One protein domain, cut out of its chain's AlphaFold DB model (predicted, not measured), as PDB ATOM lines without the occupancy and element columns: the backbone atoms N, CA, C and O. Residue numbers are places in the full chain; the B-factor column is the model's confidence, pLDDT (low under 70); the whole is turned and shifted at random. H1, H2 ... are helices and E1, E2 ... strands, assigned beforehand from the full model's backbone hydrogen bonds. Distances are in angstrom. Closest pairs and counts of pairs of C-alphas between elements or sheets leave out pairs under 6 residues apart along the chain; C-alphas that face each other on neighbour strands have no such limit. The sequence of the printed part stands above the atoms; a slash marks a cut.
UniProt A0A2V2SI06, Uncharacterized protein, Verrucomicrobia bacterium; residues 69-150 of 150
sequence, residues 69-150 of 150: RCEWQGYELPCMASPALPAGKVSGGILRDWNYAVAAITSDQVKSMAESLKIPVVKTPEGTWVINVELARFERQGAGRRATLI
ATOM      1  N   ARG A  69     127.788 202.550  92.795       93.62
ATOM      2  CA  ARG A  69     127.376 202.466  91.399       93.62
ATOM      3  C   ARG A  69     127.444 201.012  90.967       93.62
ATOM      4  O   ARG A  69     128.258 200.239  91.482       93.62
ATOM      5  N   CYS A  70     126.590 200.639  90.033       92.25
ATOM      6  CA  CYS A  70     126.654 199.338  89.397       92.25
ATOM      7  C   CYS A  70     126.465 199.455  87.896       92.25
ATOM      8  O   CYS A  70     125.729 200.315  87.421       92.25
ATOM      9  N   GLU A  71     127.067 198.532  87.167       93.38
ATOM     10  CA  GLU A  71     126.757 198.282  85.772       93.38
ATOM     11  C   GLU A  71     125.661 197.213  85.681       93.38
ATOM     12  O   GLU A  71     125.828 196.095  86.174       93.38
ATOM     13  N   TRP A  72     124.539 197.543  85.051       93.75
ATOM     14  CA  TRP A  72     123.411 196.647  84.821       93.75
ATOM     15  C   TRP A  72     122.974 196.734  83.357       93.75
ATOM     16  O   TRP A  72     122.600 197.801  82.883       93.75
ATOM     17  N   GLN A  73     123.038 195.616  82.626       92.44
ATOM     18  CA  GLN A  73     122.718 195.561  81.186       92.44
ATOM     19  C   GLN A  73     123.457 196.624  80.341       92.44
ATOM     20  O   GLN A  73     122.895 197.175  79.400       92.44
ATOM     21  N   GLY A  74     124.713 196.929  80.691       91.19
ATOM     22  CA  GLY A  74     125.526 197.950  80.017       91.19
ATOM     23  C   GLY A  74     125.235 199.395  80.438       91.19
ATOM     24  O   GLY A  74     125.865 200.309  79.915       91.19
ATOM     25  N   TYR A  75     124.318 199.616  81.383       94.06
ATOM     26  CA  TYR A  75     124.032 200.931  81.951       94.06
ATOM     27  C   TYR A  75     124.708 201.090  83.308       94.06
ATOM     28  O   TYR A  75     124.574 200.235  84.182       94.06
ATOM     29  N   GLU A  76     125.389 202.215  83.504       95.56
ATOM     30  CA  GLU A  76     125.870 202.624  84.818       95.56
ATOM     31  C   GLU A  76     124.731 203.291  85.594       95.56
ATOM     32  O   GLU A  76     124.204 204.325  85.182       95.56
ATOM     33  N   LEU A  77     124.346 202.690  86.719       96.31
ATOM     34  CA  LEU A  77     123.251 203.153  87.562       96.31
ATOM     35  C   LEU A  77     123.760 203.504  88.965       96.31
ATOM     36  O   LEU A  77     124.566 202.756  89.535       96.31
ATOM     37  N   PRO A  78     123.248 204.585  89.584       96.50
ATOM     38  CA  PRO A  78     123.339 204.761  91.025       96.50
ATOM     39  C   PRO A  78     122.611 203.608  91.714       96.50
ATOM     40  O   PRO A  78     121.462 203.303  91.381       96.50
ATOM     41  N   CYS A  79     123.248 202.973  92.690       95.00
ATOM     42  CA  CYS A  79     122.626 201.892  93.435       95.00
ATOM     43  C   CYS A  79     122.891 201.990  94.932       95.00
ATOM     44  O   CYS A  79     123.846 202.607  95.412       95.00
ATOM     45  N   MET A  80     121.988 201.377  95.676       94.62
ATOM     46  CA  MET A  80     122.059 201.222  97.108       94.62
ATOM     47  C   MET A  80     122.329 199.747  97.407       94.62
ATOM     48  O   MET A  80     121.492 198.883  97.146       94.62
ATOM     49  N   ALA A  81     123.517 199.456  97.930       92.12
ATOM     50  CA  ALA A  81     123.910 198.132  98.404       92.12
ATOM     51  C   ALA A  81     123.997 198.121  99.937       92.12
ATOM     52  O   ALA A  81     123.956 199.178 100.578       92.12
ATOM     53  N   SER A  82     124.138 196.929 100.529       90.44
ATOM     54  CA  SER A  82     124.340 196.798 101.977       90.44
ATOM     55  C   SER A  82     125.453 197.740 102.464       90.44
ATOM     56  O   SER A  82     126.563 197.683 101.926       90.44
ATOM     57  N   PRO A  83     125.213 198.569 103.499       84.81
ATOM     58  CA  PRO A  83     126.249 199.425 104.079       84.81
ATOM     59  C   PRO A  83     127.447 198.644 104.636       84.81
ATOM     60  O   PRO A  83     128.537 199.196 104.746       84.81
ATOM     61  N   ALA A  84     127.251 197.367 104.981       86.94
ATOM     62  CA  ALA A  84     128.304 196.486 105.478       86.94
ATOM     63  C   ALA A  84     129.191 195.907 104.361       86.94
ATOM     64  O   ALA A  84     130.202 195.265 104.648       86.94
ATOM     65  N   LEU A  85     128.838 196.121 103.090       86.31
ATOM     66  CA  LEU A  85     129.669 195.695 101.975       86.31
ATOM     67  C   LEU A  85     130.934 196.574 101.885       86.31
ATOM     68  O   LEU A  85     130.805 197.801 101.776       86.31
ATOM     69  N   PRO A  86     132.150 195.987 101.857       84.25
ATOM     70  CA  PRO A  86     133.394 196.745 101.759       84.25
ATOM     71  C   PRO A  86     133.416 197.720 100.576       84.25
ATOM     72  O   PRO A  86     132.834 197.460  99.521       84.25
ATOM     73  N   ALA A  87     134.086 198.857 100.754       79.00
ATOM     74  CA  ALA A  87     134.324 199.804  99.670       79.00
ATOM     75  C   ALA A  87     135.400 199.277  98.699       79.00
ATOM     76  O   ALA A  87     136.322 198.573  99.108       79.00
ATOM     77  N   GLY A  88     135.307 199.659  97.422       72.38
ATOM     78  CA  GLY A  88     136.276 199.294  96.383       72.38
ATOM     79  C   GLY A  88     135.999 197.945  95.709       72.38
ATOM     80  O   GLY A  88     134.887 197.426  95.758       72.38
ATOM     81  N   LYS A  89     137.017 197.381  95.040       71.56
ATOM     82  CA  LYS A  89     136.888 196.106  94.315       71.56
ATOM     83  C   LYS A  89     136.596 194.959  95.283       71.56
ATOM     84  O   LYS A  89     137.431 194.601  96.109       71.56
ATOM     85  N   VAL A  90     135.431 194.342  95.120       76.31
ATOM     86  CA  VAL A  90     134.974 193.233  95.959       76.31
ATOM     87  C   VAL A  90     135.276 191.896  95.278       76.31
ATOM     88  O   VAL A  90     134.991 191.698  94.097       76.31
ATOM     89  N   SER A  91     135.854 190.949  96.020       73.94
ATOM     90  CA  SER A  91     136.068 189.591  95.513       73.94
ATOM     91  C   SER A  91     134.748 188.813  95.440       73.94
ATOM     92  O   SER A  91     133.807 189.053  96.197       73.94
ATOM     93  N   GLY A  92     134.690 187.802  94.572       73.00
ATOM     94  CA  GLY A  92     133.491 186.966  94.444       73.00
ATOM     95  C   GLY A  92     133.094 186.208  95.717       73.00
ATOM     96  O   GLY A  92     131.944 185.803  95.820       73.00
ATOM     97  N   GLY A  93     134.014 186.007  96.670       76.25
ATOM     98  CA  GLY A  93     133.713 185.376  97.959       76.25
ATOM     99  C   GLY A  93     132.864 186.272  98.858       76.25
ATOM    100  O   GLY A  93     131.871 185.808  99.402       76.25
ATOM    101  N   ILE A  94     133.197 187.563  98.928       78.00
ATOM    102  CA  ILE A  94     132.457 188.552  99.726       78.00
ATOM    103  C   ILE A  94     131.055 188.777  99.139       78.00
ATOM    104  O   ILE A  94     130.087 188.876  99.882       78.00
ATOM    105  N   LEU A  95     130.915 188.785  97.808       78.44
ATOM    106  CA  LEU A  95     129.611 188.938  97.144       78.44
ATOM    107  C   LEU A  95     128.642 187.768  97.400       78.44
ATOM    108  O   LEU A  95     127.442 187.927  97.208       78.44
ATOM    109  N   ARG A  96     129.115 186.598  97.857       75.06
ATOM    110  CA  ARG A  96     128.208 185.500  98.255       75.06
ATOM    111  C   ARG A  96     127.363 185.864  99.465       75.06
ATOM    112  O   ARG A  96     126.238 185.394  99.585       75.06
ATOM    113  N   ASP A  97     127.921 186.683 100.347       78.94
ATOM    114  CA  ASP A  97     127.252 187.128 101.561       78.94
ATOM    115  C   ASP A  97     126.342 188.335 101.315       78.94
ATOM    116  O   ASP A  97     125.504 188.638 102.159       78.94
ATOM    117  N   TRP A  98     126.500 188.996 100.165       85.06
ATOM    118  CA  TRP A  98     125.832 190.240  99.804       85.06
ATOM    119  C   TRP A  98     125.390 190.179  98.348       85.06
ATOM    120  O   TRP A  98     126.135 190.556  97.443       85.06
ATOM    121  N   ASN A  99     124.191 189.665  98.109       81.88
ATOM    122  CA  ASN A  99     123.762 189.308  96.762       81.88
ATOM    123  C   ASN A  99     122.780 190.299  96.136       81.88
ATOM    124  O   ASN A  99     122.451 190.117  94.970       81.88
ATOM    125  N   TYR A 100     122.317 191.323  96.859       88.44
ATOM    126  CA  TYR A 100     121.291 192.248  96.373       88.44
ATOM    127  C   TYR A 100     121.651 193.719  96.558       88.44
ATOM    128  O   TYR A 100     122.243 194.126  97.564       88.44
ATOM    129  N   ALA A 101     121.219 194.513  95.586       92.69
ATOM    130  CA  ALA A 101     121.204 195.961  95.625       92.69
ATOM    131  C   ALA A 101     119.911 196.491  94.989       92.69
ATOM    132  O   ALA A 101     119.242 195.813  94.209       92.69
ATOM    133  N   VAL A 102     119.576 197.736  95.307       96.31
ATOM    134  CA  VAL A 102     118.479 198.478  94.681       96.31
ATOM    135  C   VAL A 102     119.102 199.508  93.747       96.31
ATOM    136  O   VAL A 102     119.885 200.339  94.201       96.31
ATOM    137  N   ALA A 103     118.803 199.459  92.453       97.06
ATOM    138  CA  ALA A 103     119.335 200.402  91.469       97.06
ATOM    139  C   ALA A 103     118.276 201.436  91.080       97.06
ATOM    140  O   ALA A 103     117.115 201.085  90.871       97.06
ATOM    141  N   ALA A 104     118.674 202.704  90.979       97.38
ATOM    142  CA  ALA A 104     117.805 203.770  90.501       97.38
ATOM    143  C   ALA A 104     117.646 203.705  88.981       97.38
ATOM    144  O   ALA A 104     118.608 203.478  88.248       97.38
ATOM    145  N   ILE A 105     116.436 203.988  88.507       96.88
ATOM    146  CA  ILE A 105     116.161 204.223  87.094       96.88
ATOM    147  C   ILE A 105     116.276 205.717  86.827       96.88
ATOM    148  O   ILE A 105     115.449 206.511  87.275       96.88
ATOM    149  N   THR A 106     117.307 206.088  86.080       93.25
ATOM    150  CA  THR A 106     117.642 207.485  85.786       93.25
ATOM    151  C   THR A 106     117.197 207.937  84.396       93.25
ATOM    152  O   THR A 106     117.351 209.111  84.070       93.25
ATOM    153  N   SER A 107     116.663 207.037  83.563       95.62
ATOM    154  CA  SER A 107     116.184 207.369  82.218       95.62
ATOM    155  C   SER A 107     115.081 206.431  81.724       95.62
ATOM    156  O   SER A 107     114.958 205.287  82.177       95.62
ATOM    157  N   ASP A 108     114.308 206.899  80.742       94.75
ATOM    158  CA  ASP A 108     113.242 206.111  80.114       94.75
ATOM    159  C   ASP A 108     113.785 204.880  79.378       94.75
ATOM    160  O   ASP A 108     113.139 203.838  79.370       94.75
ATOM    161  N   GLN A 109     115.001 204.943  78.825       95.62
ATOM    162  CA  GLN A 109     115.632 203.791  78.171       95.62
ATOM    163  C   GLN A 109     115.858 202.635  79.154       95.62
ATOM    164  O   GLN A 109     115.587 201.479  78.827       95.62
ATOM    165  N   VAL A 110     116.318 202.940  80.373       95.38
ATOM    166  CA  VAL A 110     116.532 201.937  81.429       95.38
ATOM    167  C   VAL A 110     115.192 201.366  81.892       95.38
ATOM    168  O   VAL A 110     115.075 200.155  82.090       95.38
ATOM    169  N   LYS A 111     114.160 202.213  81.990       95.25
ATOM    170  CA  LYS A 111     112.791 201.779  82.285       95.25
ATOM    171  C   LYS A 111     112.268 200.800  81.230       95.25
ATOM    172  O   LYS A 111     111.856 199.699  81.585       95.25
ATOM    173  N   SER A 112     112.344 201.156  79.948       94.56
ATOM    174  CA  SER A 112     111.907 200.290  78.845       94.56
ATOM    175  C   SER A 112     112.700 198.982  78.788       94.56
ATOM    176  O   SER A 112     112.129 197.926  78.517       94.56
ATOM    177  N   MET A 113     114.002 199.019  79.094       94.69
ATOM    178  CA  MET A 113     114.820 197.811  79.219       94.69
ATOM    179  C   MET A 113     114.295 196.892  80.333       94.69
ATOM    180  O   MET A 113     114.071 195.708  80.082       94.69
ATOM    181  N   ALA A 114     114.040 197.419  81.537       93.25
ATOM    182  CA  ALA A 114     113.494 196.640  82.653       93.25
ATOM    183  C   ALA A 114     112.129 196.016  82.312       93.25
ATOM    184  O   ALA A 114     111.925 194.819  82.530       93.25
ATOM    185  N   GLU A 115     111.237 196.788  81.691       92.19
ATOM    186  CA  GLU A 115     109.925 196.319  81.234       92.19
ATOM    187  C   GLU A 115     110.049 195.193  80.193       92.19
ATOM    188  O   GLU A 115     109.375 194.166  80.316       92.19
ATOM    189  N   SER A 116     110.964 195.318  79.220       92.19
ATOM    190  CA  SER A 116     111.211 194.279  78.205       92.19
ATOM    191  C   SER A 116     111.690 192.951  78.807       92.19
ATOM    192  O   SER A 116     111.347 191.873  78.316       92.19
ATOM    193  N   LEU A 117     112.424 193.025  79.921       90.69
ATOM    194  CA  LEU A 117     112.918 191.879  80.683       90.69
ATOM    195  C   LEU A 117     111.903 191.369  81.718       90.69
ATOM    196  O   LEU A 117     112.203 190.429  82.453       90.69
ATOM    197  N   LYS A 118     110.699 191.961  81.772       90.38
ATOM    198  CA  LYS A 118     109.644 191.662  82.753       90.38
ATOM    199  C   LYS A 118     110.115 191.843  84.203       90.38
ATOM    200  O   LYS A 118     109.699 191.104  85.096       90.38
ATOM    201  N   ILE A 119     110.998 192.812  84.434       91.25
ATOM    202  CA  ILE A 119     111.476 193.204  85.761       91.25
ATOM    203  C   ILE A 119     110.607 194.372  86.240       91.25
ATOM    204  O   ILE A 119     110.586 195.411  85.578       91.25
ATOM    205  N   PRO A 120     109.883 194.236  87.365       92.00
ATOM    206  CA  PRO A 120     109.064 195.312  87.896       92.00
ATOM    207  C   PRO A 120     109.898 196.532  88.270       92.00
ATOM    208  O   PRO A 120     110.886 196.443  88.998       92.00
ATOM    209  N   VAL A 121     109.450 197.677  87.773       94.88
ATOM    210  CA  VAL A 121     109.950 198.999  88.130       94.88
ATOM    211  C   VAL A 121     109.067 199.541  89.244       94.88
ATOM    212  O   VAL A 121     107.854 199.668  89.075       94.88
ATOM    213  N   VAL A 122     109.664 199.864  90.384       95.69
ATOM    214  CA  VAL A 122     108.925 200.245  91.588       95.69
ATOM    215  C   VAL A 122     109.161 201.715  91.903       95.69
ATOM    216  O   VAL A 122     110.287 202.198  91.809       95.69
ATOM    217  N   LYS A 123     108.105 202.444  92.279       96.38
ATOM    218  CA  LYS A 123     108.226 203.821  92.769       96.38
ATOM    219  C   LYS A 123     108.317 203.812  94.287       96.38
ATOM    220  O   LYS A 123     107.419 203.302  94.950       96.38
ATOM    221  N   THR A 124     109.384 204.381  94.820       95.94
ATOM    222  CA  THR A 124     109.564 204.591  96.261       95.94
ATOM    223  C   THR A 124     108.642 205.707  96.783       95.94
ATOM    224  O   THR A 124     108.172 206.528  95.981       95.94
ATOM    225  N   PRO A 125     108.373 205.784  98.102       92.06
ATOM    226  CA  PRO A 125     107.581 206.866  98.705       92.06
ATOM    227  C   PRO A 125     108.095 208.282  98.397       92.06
ATOM    228  O   PRO A 125     107.308 209.212  98.238       92.06
ATOM    229  N   GLU A 126     109.407 208.440  98.262       91.75
ATOM    230  CA  GLU A 126     110.106 209.676  97.895       91.75
ATOM    231  C   GLU A 126     110.063 209.984  96.388       91.75
ATOM    232  O   GLU A 126     110.531 211.029  95.941       91.75
ATOM    233  N   GLY A 127     109.469 209.098  95.586       93.31
ATOM    234  CA  GLY A 127     109.207 209.309  94.169       93.31
ATOM    235  C   GLY A 127     110.299 208.818  93.219       93.31
ATOM    236  O   GLY A 127     110.120 208.933  92.005       93.31
ATOM    237  N   THR A 128     111.385 208.233  93.732       94.88
ATOM    238  CA  THR A 128     112.441 207.609  92.924       94.88
ATOM    239  C   THR A 128     111.970 206.273  92.358       94.88
ATOM    240  O   THR A 128     111.446 205.432  93.090       94.88
ATOM    241  N   TRP A 129     112.180 206.062  91.059       96.75
ATOM    242  CA  TRP A 129     111.968 204.769  90.414       96.75
ATOM    243  C   TRP A 129     113.187 203.876  90.608       96.75
ATOM    244  O   TRP A 129     114.315 204.305  90.364       96.75
ATOM    245  N   VAL A 130     112.964 202.639  91.035       97.06
ATOM    246  CA  VAL A 130     114.023 201.686  91.358       97.06
ATOM    247  C   VAL A 130     113.701 200.283  90.853       97.06
ATOM    248  O   VAL A 130     112.545 199.943  90.599       97.06
ATOM    249  N   ILE A 131     114.738 199.457  90.744       95.69
ATOM    250  CA  ILE A 131     114.652 198.018  90.484       95.69
ATOM    251  C   ILE A 131     115.516 197.249  91.478       95.69
ATOM    252  O   ILE A 131     116.591 197.701  91.877       95.69
ATOM    253  N   ASN A 132     115.068 196.049  91.837       94.44
ATOM    254  CA  ASN A 132     115.917 195.089  92.530       94.44
ATOM    255  C   ASN A 132     116.896 194.453  91.546       94.44
ATOM    256  O   ASN A 132     116.471 193.850  90.553       94.44
ATOM    257  N   VAL A 133     118.185 194.524  91.866       92.50
ATOM    258  CA  VAL A 133     119.256 193.874  91.113       92.50
ATOM    259  C   VAL A 133     120.064 192.932  92.000       92.50
ATOM    260  O   VAL A 133     120.346 193.208  93.165       92.50
ATOM    261  N   GLU A 134     120.463 191.810  91.422       88.69
ATOM    262  CA  GLU A 134     121.377 190.859  92.036       88.69
ATOM    263  C   GLU A 134     122.817 191.242  91.708       88.69
ATOM    264  O   GLU A 134     123.130 191.562  90.563       88.69
ATOM    265  N   LEU A 135     123.730 191.137  92.664       86.62
ATOM    266  CA  LEU A 135     125.152 191.331  92.402       86.62
ATOM    267  C   LEU A 135     125.741 190.059  91.772       86.62
ATOM    268  O   LEU A 135     125.619 188.954  92.302       86.62
ATOM    269  N   ALA A 136     126.365 190.189  90.602       69.69
ATOM    270  CA  ALA A 136     126.818 189.059  89.806       69.69
ATOM    271  C   ALA A 136     127.919 188.250  90.523       69.69
ATOM    272  O   ALA A 136     129.068 188.685  90.581       69.69
ATOM    273  N   ARG A 137     127.564 187.041  91.010       54.22
ATOM    274  CA  ARG A 137     128.388 185.802  90.984       54.22
ATOM    275  C   ARG A 137     127.721 184.514  91.507       54.22
ATOM    276  O   ARG A 137     128.358 183.475  91.365       54.22
ATOM    277  N   PHE A 138     126.488 184.505  92.032       51.09
ATOM    278  CA  PHE A 138     125.819 183.262  92.474       51.09
ATOM    279  C   PHE A 138     124.335 183.174  92.074       51.09
ATOM    280  O   PHE A 138     123.637 184.172  92.134       51.09
ATOM    281  N   GLU A 139     123.953 181.963  91.633       43.19
ATOM    282  CA  GLU A 139     122.657 181.401  91.178       43.19
ATOM    283  C   GLU A 139     121.646 182.261  90.386       43.19
ATOM    284  O   GLU A 139     121.742 183.470  90.238       43.19
ATOM    285  N   ARG A 140     120.767 181.577  89.642       46.91
ATOM    286  CA  ARG A 140     119.848 182.154  88.649       46.91
ATOM    287  C   ARG A 140     118.502 182.456  89.322       46.91
ATOM    288  O   ARG A 140     117.634 181.593  89.275       46.91
ATOM    289  N   GLN A 141     118.284 183.648  89.891       52.66
ATOM    290  CA  GLN A 141     116.905 184.072  90.220       52.66
ATOM    291  C   GLN A 141     116.197 184.781  89.054       52.66
ATOM    292  O   GLN A 141     115.033 185.157  89.158       52.66
ATOM    293  N   GLY A 142     116.857 184.887  87.897       57.56
ATOM    294  CA  GLY A 142     116.240 185.283  86.632       57.56
ATOM    295  C   GLY A 142     117.259 185.860  85.656       57.56
ATOM    296  O   GLY A 142     118.223 186.512  86.055       57.56
ATOM    297  N   ALA A 143     117.068 185.617  84.359       65.19
ATOM    298  CA  ALA A 143     117.808 186.353  83.340       65.19
ATOM    299  C   ALA A 143     117.454 187.848  83.461       65.19
ATOM    300  O   ALA A 143     116.287 188.190  83.615       65.19
ATOM    301  N   GLY A 144     118.455 188.732  83.440       82.06
ATOM    302  CA  GLY A 144     118.238 190.182  83.384       82.06
ATOM    303  C   GLY A 144     118.397 190.960  84.692       82.06
ATOM    304  O   GLY A 144     118.650 192.148  84.616       82.06
ATOM    305  N   ARG A 145     118.349 190.352  85.887       88.62
ATOM    306  CA  ARG A 145     118.462 191.102  87.165       88.62
ATOM    307  C   ARG A 145     119.892 191.313  87.666       88.62
ATOM    308  O   ARG A 145     120.090 191.958  88.683       88.62
ATOM    309  N   ARG A 146     120.898 190.786  86.970       88.62
ATOM    310  CA  ARG A 146     122.294 190.817  87.429       88.62
ATOM    311  C   ARG A 146     122.982 192.135  87.108       88.62
ATOM    312  O   ARG A 146     122.991 192.548  85.952       88.62
ATOM    313  N   ALA A 147     123.611 192.719  88.115       89.62
ATOM    314  CA  ALA A 147     124.451 193.900  88.041       89.62
ATOM    315  C   ALA A 147     125.853 193.602  88.591       89.62
ATOM    316  O   ALA A 147     126.043 192.706  89.415       89.62
ATOM    317  N   THR A 148     126.843 194.371  88.164       88.75
ATOM    318  CA  THR A 148     128.211 194.322  88.690       88.75
ATOM    319  C   THR A 148     128.481 195.618  89.436       88.75
ATOM    320  O   THR A 148     128.261 196.686  88.882       88.75
ATOM    321  N   LEU A 149     128.945 195.555  90.686       87.75
ATOM    322  CA  LEU A 149     129.415 196.765  91.369       87.75
ATOM    323  C   LEU A 149     130.701 197.269  90.711       87.75
ATOM    324  O   LEU A 149     131.597 196.465  90.439       87.75
ATOM    325  N   ILE A 150     130.777 198.582  90.492       86.69
ATOM    326  CA  ILE A 150     131.918 199.270  89.868       86.69
ATOM    327  C   ILE A 150     132.646 200.187  90.851       86.69
ATOM    328  O   ILE A 150     131.978 200.793  91.722       86.69
TER     329      ILE A 150
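Overview. This is residues 69 to 150 of the 150 residues of an uncharacterized protein of Verrucomicrobia bacterium (UniProt A0A2V2SI06). A small closed barrel of five short strands, E1 to E5, makes the core, with the single helix H1 outside it near one end and the long loop of residues 82 to 99 reaching out at the other end. A second long loop, residues 117 to 128, leads from H1 back to E4, and residues 136 to 145 loop out between E4 and E5. The printed part has 82 residues, with five named strands and one named helix in the order E1, E2, E3, H1, E4, E5; under half of the residues are in these elements, and the class is mixed, helices and strands. Round the ring run E1, E2, E3, E4, E5 and back to E1, mixed in direction, with E4 and E5 the parallel pair. The whole is compact, with a radius of gyration of the C-alphas of 12.4 A and spans of 33 by 27 by 20 A.

Arrangement. Begin at residues 69 to 72, E1, and go through a tight link to residues 75 to 81, E2; the two are an antiparallel hairpin with an angle of 126 degrees between their directions. Look at N 72 and O 75, 2.8 A apart, and N 70 and O 77, 3.0 A apart, both within hydrogen-bond range. A long link then leads to residues 100 to 104, E3, which forms an antiparallel hairpin with E2 at 124 degrees; N 80 and O 102 are 2.8 A apart. E1, E2 and E3 are a meander, each strand the antiparallel neighbour of the one before. The pairing is staggered: E2 pairs with E1 over residues 75 to 78 and with E3 over residues 79 to 81. A tight link leads on to residues 108 to 116, H1, which is on the barrel and outside it, at a height of 9.2 A over the sheet, over none of the strands. The closest C-alphas of H1 and E2 are those of Val 110 and Tyr 75, 7.6 A apart. In H1 every O i to N i+4 pair is within hydrogen-bond range. After a long link, residues 129 to 135, E4, run antiparallel to E3 at 148 degrees, with N 103 and O 131 at 2.9 A. Residues 122 to 123 make a short antiparallel pairing with residues 129 to 130 of E4. Residues 146 to 149, E5, are parallel to E4, with N 147 and O 134 at 2.8 A. E5 closes the ring antiparallel to E1 at 149 degrees; N 71 and O 148 are 2.8 A apart.

Along the chain. Find C-alpha 69 at (127.376, 202.466, 91.399), where E1 begins; it runs to residue 72. E2 then covers 16.7 A from residue 75 to residue 81, and E3 covers 13.4 A from residue 100 to residue 104. Find C-alpha 108 at (113.242, 206.111, 80.114); from there H1 runs 12.2 A to residue 116. E4, residues 129 to 135, is 18.9 A long, and E5 ends with C-alpha 149 at (129.415, 196.765, 91.369).

Size, cuts and confidence. The C-alphas of Gly 93 and Gly 127 are the two farthest apart, at 34.5 A, while those of Arg 69 and Ile 150, the first and last printed, are 5.8 A apart. The printed part has no cut, and residue 150 is the chain's last. The links E2 to E3, of 18 residues, and H1 to E4, of 12 residues, are long. The mean pLDDT of the printed part is 86.4; look for values under 70 at residues 136 to 143, in the short link from E4 to E5.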